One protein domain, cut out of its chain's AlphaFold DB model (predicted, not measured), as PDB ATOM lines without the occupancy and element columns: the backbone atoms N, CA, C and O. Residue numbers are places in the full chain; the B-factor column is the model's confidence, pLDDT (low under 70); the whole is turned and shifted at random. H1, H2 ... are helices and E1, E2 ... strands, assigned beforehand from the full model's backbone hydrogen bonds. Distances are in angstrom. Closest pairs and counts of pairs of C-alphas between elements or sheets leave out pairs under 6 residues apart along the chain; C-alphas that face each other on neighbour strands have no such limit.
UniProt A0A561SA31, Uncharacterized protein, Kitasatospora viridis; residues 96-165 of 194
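What this domain is: This is residues 96 to 165 of the 194 residues of an uncharacterized protein of Kitasatospora viridis (UniProt A0A561SA31). A strongly twisted sheet of five strands curls round one helix, H1, while a short second helix, H2, continues from the end of E5 at one end of the long axis. The link between E4 and E5 reaches the opposite end of that axis. The printed part has 70 residues, with five named strands and two named helices in the order E1 E2 H1 E3 E4 E5 H2. The sheet's order is E2 E1 E5 E4 E3, antiparallel throughout, and the class is mixed, helices and strands. The whole is compact, with a radius of gyration of the C-alphas of 11.7 A, yet elongated in outline, spanning 36 by 23 by 22 A.

Where its parts are: E1, residues 96 to 99, begins at C-alpha 96 (35.804, 2.651, 18.834) and is 10.0 A long from first to last C-alpha. E2 is residues 103 to 108, 15.1 A. H1 is residues 111 to 122, 16.1 A, beginning at C-alpha 111 (27.885, 1.226, 20.825). E3 is residues 126 to 131, 14.3 A, and E4 is residues 137 to 142, 16.3 A. E5, the longest strand, is residues 151 to 157, 19.6 A. H2, residues 158 to 163, is 8.7 A long and ends at C-alpha 163 (37.118, 12.362, 10.170).

How they stand to each other: In the sheet, E2 and E3 are the edge strands. E1 and E2 form a hairpin, with N 97 and O 106 at 2.9 A. E1 and E5 are antiparallel at 144 degrees, with N 98 and O 154 at 2.8 A. E3, E4 and E5 form a meander, each strand the antiparallel neighbour of the one before; N 153 and O 140 are 2.9 A apart, and N 130 and O 139 are 2.9 A apart. H1 is on one face of the sheet, an arrangement of two layers, helix and sheet. The closest C-alphas of H1 and E5 are those of Ala 122 and Thr 151, 5.7 A apart; of H1 and E2, those of Ala 108 and Ala 114, 5.1 A apart. H2 is on the sheet at a height over the sheet of 9.6 A, only just over E5 alone, with 4 of its 6 C-alphas falling on E5 and 2 on E1. It runs slantwise to the strands, at 35 degrees to E5 on the local plane. H1 and H2 are apart. In both helices every O i to N i+4 pair is within hydrogen-bond range.

The domain as a whole: The two C-alphas farthest apart, those of Gly 146 and Leu 163, are 36.6 A apart. The printed part has no cut and no long link; E4 to E5 is short and the others are tight. The mean pLDDT of the printed part is 80.8, and it is under 70 at residues 101 to 103, 134 to 135, 159 and 161 to 165.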
ATOM      1  N   VAL A  96      34.515   2.585  18.160       82.81
ATOM      2  CA  VAL A  96      35.804   2.651  18.834       82.81
ATOM      3  C   VAL A  96      35.598   3.200  20.237       82.81
ATOM      4  O   VAL A  96      34.765   4.087  20.438       82.81
ATOM      5  N   VAL A  97      36.338   2.639  21.183       86.06
ATOM      6  CA  VAL A  97      36.536   3.201  22.519       86.06
ATOM      7  C   VAL A  97      37.931   3.794  22.525       86.06
ATOM      8  O   VAL A  97      38.876   3.093  22.160       86.06
ATOM      9  N   GLY A  98      38.057   5.061  22.891       82.62
ATOM     10  CA  GLY A  98      39.336   5.742  22.971       82.62
ATOM     11  C   GLY A  98      39.450   6.610  24.209       82.62
ATOM     12  O   GLY A  98      38.449   6.987  24.806       82.62
ATOM     13  N   ASP A  99      40.679   6.921  24.564       81.81
ATOM     14  CA  ASP A  99      41.060   7.800  25.660       81.81
ATOM     15  C   ASP A  99      41.949   8.930  25.107       81.81
ATOM     16  O   ASP A  99      42.587   8.757  24.061       81.81
ATOM     17  N   MET A 100      41.948  10.100  25.759       71.25
ATOM     18  CA  MET A 100      42.727  11.254  25.284       71.25
ATOM     19  C   MET A 100      44.223  10.958  25.236       71.25
ATOM     20  O   MET A 100      44.895  11.379  24.294       71.25
ATOM     21  N   ASP A 101      44.724  10.243  26.239       68.69
ATOM     22  CA  ASP A 101      46.150  10.025  26.439       68.69
ATOM     23  C   ASP A 101      46.616   8.750  25.728       68.69
ATOM     24  O   ASP A 101      47.726   8.676  25.200       68.69
ATOM     25  N   GLN A 102      45.750   7.739  25.678       64.19
ATOM     26  CA  GLN A 102      46.099   6.403  25.203       64.19
ATOM     27  C   GLN A 102      45.655   6.126  23.764       64.19
ATOM     28  O   GLN A 102      46.098   5.141  23.177       64.19
ATOM     29  N   GLY A 103      44.820   6.969  23.153       69.38
ATOM     30  CA  GLY A 103      44.304   6.721  21.808       69.38
ATOM     31  C   GLY A 103      43.220   5.643  21.794       69.38
ATOM     32  O   GLY A 103      42.358   5.615  22.669       69.38
ATOM     33  N   ILE A 104      43.198   4.772  20.780       76.38
ATOM     34  CA  ILE A 104      42.138   3.759  20.636       76.38
ATOM     35  C   ILE A 104      42.430   2.547  21.522       76.38
ATOM     36  O   ILE A 104      43.394   1.817  21.320       76.38
ATOM     37  N   LEU A 105      41.517   2.274  22.451       77.75
ATOM     38  CA  LEU A 105      41.595   1.170  23.408       77.75
ATOM     39  C   LEU A 105      40.892  -0.096  22.916       77.75
ATOM     40  O   LEU A 105      41.315  -1.218  23.210       77.75
ATOM     41  N   HIS A 106      39.771   0.063  22.204       77.88
ATOM     42  CA  HIS A 106      38.941  -1.066  21.796       77.88
ATOM     43  C   HIS A 106      38.091  -0.793  20.556       77.88
ATOM     44  O   HIS A 106      37.766   0.341  20.210       77.88
ATOM     45  N   VAL A 107      37.684  -1.887  19.912       74.25
ATOM     46  CA  VAL A 107      36.862  -1.937  18.707       74.25
ATOM     47  C   VAL A 107      35.699  -2.888  18.941       74.25
ATOM     48  O   VAL A 107      35.906  -4.078  19.160       74.25
ATOM     49  N   ALA A 108      34.476  -2.390  18.802       76.06
ATOM     50  CA  ALA A 108      33.259  -3.152  19.036       76.06
ATOM     51  C   ALA A 108      32.279  -3.061  17.861       76.06
ATOM     52  O   ALA A 108      32.198  -2.067  17.146       76.06
ATOM     53  N   ALA A 109      31.459  -4.097  17.684       74.69
ATOM     54  CA  ALA A 109      30.464  -4.147  16.607       74.69
ATOM     55  C   ALA A 109      29.275  -3.182  16.814       74.69
ATOM     56  O   ALA A 109      28.523  -2.907  15.882       74.69
ATOM     57  N   SER A 110      29.068  -2.674  18.034       82.44
ATOM     58  CA  SER A 110      27.989  -1.738  18.363       82.44
ATOM     59  C   SER A 110      28.376  -0.824  19.527       82.44
ATOM     60  O   SER A 110      29.228  -1.188  20.334       82.44
ATOM     61  N   ARG A 111      27.690   0.319  19.677       87.00
ATOM     62  CA  ARG A 111      27.885   1.226  20.825       87.00
ATOM     63  C   ARG A 111      27.639   0.532  22.160       87.00
ATOM     64  O   ARG A 111      28.326   0.814  23.130       87.00
ATOM     65  N   LYS A 112      26.635  -0.350  22.216       90.44
ATOM     66  CA  LYS A 112      26.326  -1.102  23.436       90.44
ATOM     67  C   LYS A 112      27.497  -2.013  23.797       90.44
ATOM     68  O   LYS A 112      27.958  -1.946  24.919       90.44
ATOM     69  N   ALA A 113      28.010  -2.779  22.834       83.25
ATOM     70  CA  ALA A 113      29.171  -3.639  23.059       83.25
ATOM     71  C   ALA A 113      30.428  -2.836  23.445       83.25
ATOM     72  O   ALA A 113      31.176  -3.269  24.309       83.25
ATOM     73  N   ALA A 114      30.626  -1.650  22.858       88.62
ATOM     74  CA  ALA A 114      31.709  -0.738  23.232       88.62
ATOM     75  C   ALA A 114      31.590  -0.272  24.694       88.62
ATOM     76  O   ALA A 114      32.569  -0.296  25.429       88.62
ATOM     77  N   ARG A 115      30.377   0.112  25.119       93.25
ATOM     78  CA  ARG A 115      30.084   0.497  26.505       93.25
ATOM     79  C   ARG A 115      30.273  -0.671  27.466       93.25
ATOM     80  O   ARG A 115      30.892  -0.476  28.494       93.25
ATOM     81  N   ASP A 116      29.724  -1.840  27.141       89.31
ATOM     82  CA  ASP A 116      29.827  -3.039  27.985       89.31
ATOM     83  C   ASP A 116      31.305  -3.379  28.228       89.31
ATOM     84  O   ASP A 116      31.718  -3.547  29.367       89.31
ATOM     85  N   TRP A 117      32.123  -3.350  27.169       90.88
ATOM     86  CA  TRP A 117      33.569  -3.520  27.296       90.88
ATOM     87  C   TRP A 117      34.229  -2.427  28.153       90.88
ATOM     88  O   TRP A 117      35.116  -2.729  28.942       90.88
ATOM     89  N   ALA A 118      33.824  -1.162  27.997       88.88
ATOM     90  CA  ALA A 118      34.385  -0.052  28.768       88.88
ATOM     91  C   ALA A 118      34.031  -0.132  30.266       88.88
ATOM     92  O   ALA A 118      34.858   0.217  31.098       88.88
ATOM     93  N   GLU A 119      32.840  -0.632  30.600       88.38
ATOM     94  CA  GLU A 119      32.392  -0.888  31.977       88.38
ATOM     95  C   GLU A 119      33.254  -1.980  32.634       88.38
ATOM     96  O   GLU A 119      33.759  -1.794  33.743       88.38
ATOM     97  N   ASP A 120      33.518  -3.071  31.903       82.62
ATOM     98  CA  ASP A 120      34.433  -4.133  32.335       82.62
ATOM     99  C   ASP A 120      35.874  -3.610  32.486       82.62
ATOM    100  O   ASP A 120      36.555  -3.913  33.464       82.62
ATOM    101  N   PHE A 121      36.344  -2.792  31.535       83.69
ATOM    102  CA  PHE A 121      37.680  -2.187  31.559       83.69
ATOM    103  C   PHE A 121      37.874  -1.234  32.745       83.69
ATOM    104  O   PHE A 121      38.918  -1.265  33.394       83.69
ATOM    105  N   ALA A 122      36.869  -0.408  33.039       84.62
ATOM    106  CA  ALA A 122      36.888   0.528  34.155       84.62
ATOM    107  C   ALA A 122      36.711  -0.165  35.517       84.62
ATOM    108  O   ALA A 122      36.962   0.461  36.544       84.62
ATOM    109  N   CYS A 123      36.256  -1.427  35.538       86.81
ATOM    110  CA  CYS A 123      35.829  -2.136  36.751       86.81
ATOM    111  C   CYS A 123      34.786  -1.351  37.572       86.81
ATOM    112  O   CYS A 123      34.655  -1.562  38.776       86.81
ATOM    113  N   ALA A 124      34.035  -0.461  36.919       87.56
ATOM    114  CA  ALA A 124      33.120   0.484  37.543       87.56
ATOM    115  C   ALA A 124      31.902   0.724  36.635       87.56
ATOM    116  O   ALA A 124      32.029   0.684  35.408       87.56
ATOM    117  N   PRO A 125      30.712   0.983  37.206       91.50
ATOM    118  CA  PRO A 125      29.502   1.201  36.423       91.50
ATOM    119  C   PRO A 125      29.522   2.550  35.690       91.50
ATOM    120  O   PRO A 125      30.205   3.496  36.083       91.50
ATOM    121  N   LEU A 126      28.709   2.662  34.635       91.62
ATOM    122  CA  LEU A 126      28.501   3.929  33.930       91.62
ATOM    123  C   LEU A 126      27.820   4.955  34.844       91.62
ATOM    124  O   LEU A 126      26.657   4.791  35.213       91.62
ATOM    125  N   ALA A 127      28.514   6.052  35.113       90.25
ATOM    126  CA  ALA A 127      28.042   7.129  35.969       90.25
ATOM    127  C   ALA A 127      27.355   8.240  35.182       90.25
ATOM    128  O   ALA A 127      26.268   8.702  35.526       90.25
ATOM    129  N   SER A 128      27.985   8.667  34.088       90.38
ATOM    130  CA  SER A 128      27.437   9.713  33.235       90.38
ATOM    131  C   SER A 128      27.849   9.529  31.785       90.38
ATOM    132  O   SER A 128      28.860   8.902  31.472       90.38
ATOM    133  N   ARG A 129      27.027  10.078  30.892       91.31
ATOM    134  CA  ARG A 129      27.292  10.100  29.460       91.31
ATOM    135  C   ARG A 129      26.886  11.449  28.888       91.31
ATOM    136  O   ARG A 129      25.716  11.823  28.995       91.31
ATOM    137  N   SER A 130      27.806  12.108  28.200       88.50
ATOM    138  CA  SER A 130      27.581  13.361  27.483       88.50
ATOM    139  C   SER A 130      27.711  13.147  25.970       88.50
ATOM    140  O   SER A 130      28.377  12.228  25.486       88.50
ATOM    141  N   HIS A 131      26.975  13.946  25.200       85.69
ATOM    142  CA  HIS A 131      26.945  13.882  23.738       85.69
ATOM    143  C   HIS A 131      27.480  15.179  23.164       85.69
ATOM    144  O   HIS A 131      27.088  16.253  23.615       85.69
ATOM    145  N   PHE A 132      28.300  15.080  22.125       72.81
ATOM    146  CA  PHE A 132      28.653  16.242  21.323       72.81
ATOM    147  C   PHE A 132      27.559  16.473  20.276       72.81
ATOM    148  O   PHE A 132      27.314  15.621  19.417       72.81
ATOM    149  N   GLU A 133      26.871  17.613  20.356       71.19
ATOM    150  CA  GLU A 133      25.764  17.938  19.453       71.19
ATOM    151  C   GLU A 133      26.208  17.864  17.980       71.19
ATOM    152  O   GLU A 133      27.291  18.315  17.606       71.19
ATOM    153  N   GLY A 134      25.394  17.222  17.135       61.53
ATOM    154  CA  GLY A 134      25.716  17.005  15.718       61.53
ATOM    155  C   GLY A 134      26.799  15.947  15.436       61.53
ATOM    156  O   GLY A 134      27.118  15.707  14.274       61.53
ATOM    157  N   SER A 135      27.338  15.279  16.460       66.94
ATOM    158  CA  SER A 135      28.396  14.269  16.335       66.94
ATOM    159  C   SER A 135      27.888  12.844  16.628       66.94
ATOM    160  O   SER A 135      26.782  12.630  17.121       66.94
ATOM    161  N   THR A 136      28.687  11.825  16.293       71.44
ATOM    162  CA  THR A 136      28.466  10.433  16.745       71.44
ATOM    163  C   THR A 136      29.469   9.995  17.816       71.44
ATOM    164  O   THR A 136      29.604   8.800  18.078       71.44
ATOM    165  N   CYS A 137      30.140  10.966  18.435       82.38
ATOM    166  CA  CYS A 137      31.018  10.835  19.585       82.38
ATOM    167  C   CYS A 137      30.247  11.085  20.879       82.38
ATOM    168  O   CYS A 137      29.421  11.996  20.969       82.38
ATOM    169  N   TRP A 138      30.529  10.259  21.870       87.38
ATOM    170  CA  TRP A 138      29.969  10.333  23.204       87.38
ATOM    171  C   TRP A 138      31.109  10.199  24.199       87.38
ATOM    172  O   TRP A 138      31.965   9.337  24.020       87.38
ATOM    173  N   ASP A 139      31.083  11.012  25.237       90.44
ATOM    174  CA  ASP A 139      32.001  10.923  26.364       90.44
ATOM    175  C   ASP A 139      31.298  10.158  27.499       90.44
ATOM    176  O   ASP A 139      30.109  10.372  27.778       90.44
ATOM    177  N   TYR A 140      31.987   9.157  28.035       92.56
ATOM    178  CA  TYR A 140      31.494   8.203  29.019       92.56
ATOM    179  C   TYR A 140      32.400   8.229  30.246       92.56
ATOM    180  O   TYR A 140      33.587   7.943  30.137       92.56
ATOM    181  N   ARG A 141      31.794   8.453  31.413       92.31
ATOM    182  CA  ARG A 141      32.461   8.392  32.717       92.31
ATOM    183  C   ARG A 141      32.007   7.177  33.507       92.31
ATOM    184  O   ARG A 141      30.803   7.017  33.733       92.31
ATOM    185  N   PHE A 142      32.955   6.382  33.981       91.69
ATOM    186  CA  PHE A 142      32.726   5.204  34.817       91.69
ATOM    187  C   PHE A 142      33.336   5.414  36.208       91.69
ATOM    188  O   PHE A 142      34.540   5.641  36.314       91.69
ATOM    189  N   ASN A 143      32.521   5.362  37.264       92.50
ATOM    190  CA  ASN A 143      32.971   5.481  38.657       92.50
ATOM    191  C   ASN A 143      32.005   4.776  39.621       92.50
ATOM    192  O   ASN A 143      30.851   4.504  39.270       92.50
ATOM    193  N   HIS A 144      32.458   4.462  40.837       87.88
ATOM    194  CA  HIS A 144      31.544   4.000  41.875       87.88
ATOM    195  C   HIS A 144      30.810   5.177  42.536       87.88
ATOM    196  O   HIS A 144      31.314   6.303  42.580       87.88
ATOM    197  N   PRO A 145      29.603   4.944  43.085       83.31
ATOM    198  CA  PRO A 145      28.881   5.975  43.818       83.31
ATOM    199  C   PRO A 145      29.724   6.563  44.958       83.31
ATOM    200  O   PRO A 145      30.147   5.835  45.854       83.31
ATOM    201  N   GLY A 146      29.912   7.885  44.944       79.06
ATOM    202  CA  GLY A 146      30.681   8.609  45.963       79.06
ATOM    203  C   GLY A 146      32.161   8.817  45.634       79.06
ATOM    204  O   GLY A 146      32.855   9.434  46.437       79.06
ATOM    205  N   GLU A 147      32.641   8.350  44.479       80.38
ATOM    206  CA  GLU A 147      33.989   8.648  43.987       80.38
ATOM    207  C   GLU A 147      33.995   9.917  43.121       80.38
ATOM    208  O   GLU A 147      33.212  10.048  42.178       80.38
ATOM    209  N   ASP A 148      34.913  10.843  43.416       71.06
ATOM    210  CA  ASP A 148      35.109  12.072  42.630       71.06
ATOM    211  C   ASP A 148      35.935  11.835  41.348       71.06
ATOM    212  O   ASP A 148      35.896  12.643  40.418       71.06
ATOM    213  N   GLY A 149      36.668  10.717  41.285       73.12
ATOM    214  CA  GLY A 149      37.442  10.269  40.125       73.12
ATOM    215  C   GLY A 149      36.773   9.103  39.397       73.12
ATOM    216  O   GLY A 149      35.926   8.414  39.958       73.12
ATOM    217  N   GLY A 150      37.147   8.880  38.139       82.69
ATOM    218  CA  GLY A 150      36.614   7.792  37.326       82.69
ATOM    219  C   GLY A 150      37.449   7.531  36.080       82.69
ATOM    220  O   GLY A 150      38.379   8.275  35.775       82.69
ATOM    221  N   THR A 151      37.110   6.467  35.361       87.00
ATOM    222  CA  THR A 151      37.647   6.214  34.021       87.00
ATOM    223  C   THR A 151      36.784   6.955  33.007       87.00
ATOM    224  O   THR A 151      35.593   6.660  32.885       87.00
ATOM    225  N   ASP A 152      37.382   7.901  32.289       90.19
ATOM    226  CA  ASP A 152      36.734   8.648  31.213       90.19
ATOM    227  C   ASP A 152      37.185   8.076  29.859       90.19
ATOM    228  O   ASP A 152      38.371   7.870  29.623       90.19
ATOM    229  N   VAL A 153      36.238   7.775  28.968       91.00
ATOM    230  CA  VAL A 153      36.525   7.306  27.603       91.00
ATOM    231  C   VAL A 153      35.553   7.910  26.599       91.00
ATOM    232  O   VAL A 153      34.362   8.082  26.857       91.00
ATOM    233  N   TYR A 154      36.031   8.126  25.380       90.44
ATOM    234  CA  TYR A 154      35.190   8.439  24.237       90.44
ATOM    235  C   TYR A 154      34.742   7.172  23.525       90.44
ATOM    236  O   TYR A 154      35.548   6.336  23.121       90.44
ATOM    237  N   ILE A 155      33.442   7.070  23.274       90.88
ATOM    238  CA  ILE A 155      32.860   6.034  22.427       90.88
ATOM    239  C   ILE A 155      32.275   6.696  21.186       90.88
ATOM    240  O   ILE A 155      31.288   7.435  21.249       90.88
ATOM    241  N   MET A 156      32.854   6.399  20.028       85.81
ATOM    242  CA  MET A 156      32.453   7.006  18.759       85.81
ATOM    243  C   MET A 156      32.434   5.990  17.623       85.81
ATOM    244  O   MET A 156      33.012   4.909  17.719       85.81
ATOM    245  N   ARG A 157      31.743   6.299  16.524       80.00
ATOM    246  CA  ARG A 157      31.818   5.453  15.325       80.00
ATOM    247  C   ARG A 157      33.185   5.620  14.652       80.00
ATOM    248  O   ARG A 157      33.728   6.723  14.623       80.00
ATOM    249  N   ALA A 158      33.733   4.542  14.092       74.00
ATOM    250  CA  ALA A 158      35.080   4.541  13.511       74.00
ATOM    251  C   ALA A 158      35.263   5.530  12.342       74.00
ATOM    252  O   ALA A 158      36.345   6.076  12.144       74.00
ATOM    253  N   ASP A 159      34.208   5.791  11.570       66.75
ATOM    254  CA  ASP A 159      34.193   6.819  10.525       66.75
ATOM    255  C   ASP A 159      34.313   8.236  11.099       66.75
ATOM    256  O   ASP A 159      34.999   9.076  10.522       66.75
ATOM    257  N   HIS A 160      33.677   8.496  12.242       71.88
ATOM    258  CA  HIS A 160      33.766   9.778  12.930       71.88
ATOM    259  C   HIS A 160      35.152   9.996  13.541       71.88
ATOM    260  O   HIS A 160      35.737  11.050  13.318       71.88
ATOM    261  N   ALA A 161      35.719   8.984  14.206       69.12
ATOM    262  CA  ALA A 161      37.105   9.028  14.679       69.12
ATOM    263  C   ALA A 161      38.067   9.403  13.536       69.12
ATOM    264  O   ALA A 161      38.853  10.341  13.643       69.12
ATOM    265  N   HIS A 162      37.922   8.746  12.382       59.16
ATOM    266  CA  HIS A 162      38.757   9.018  11.216       59.16
ATOM    267  C   HIS A 162      38.600  10.446  10.663       59.16
ATOM    268  O   HIS A 162      39.594  11.079  10.313       59.16
ATOM    269  N   LEU A 163      37.370  10.976  10.596       56.03
ATOM    270  CA  LEU A 163      37.118  12.362  10.170       56.03
ATOM    271  C   LEU A 163      37.805  13.391  11.076       56.03
ATOM    272  O   LEU A 163      38.188  14.457  10.599       56.03
ATOM    273  N   HIS A 164      37.974  13.064  12.356       58.91
ATOM    274  CA  HIS A 164      38.626  13.915  13.348       58.91
ATOM    275  C   HIS A 164      40.129  13.636  13.501       58.91
ATOM    276  O   HIS A 164      40.750  14.137  14.431       58.91
ATOM    277  N   GLY A 165      40.727  12.888  12.567       50.09
ATOM    278  CA  GLY A 165      42.171  12.674  12.523       50.09
ATOM    279  C   GLY A 165      42.692  11.645  13.522       50.09
ATOM    280  O   GLY A 165      43.906  11.538  13.668       50.09
TER     281      GLY A 165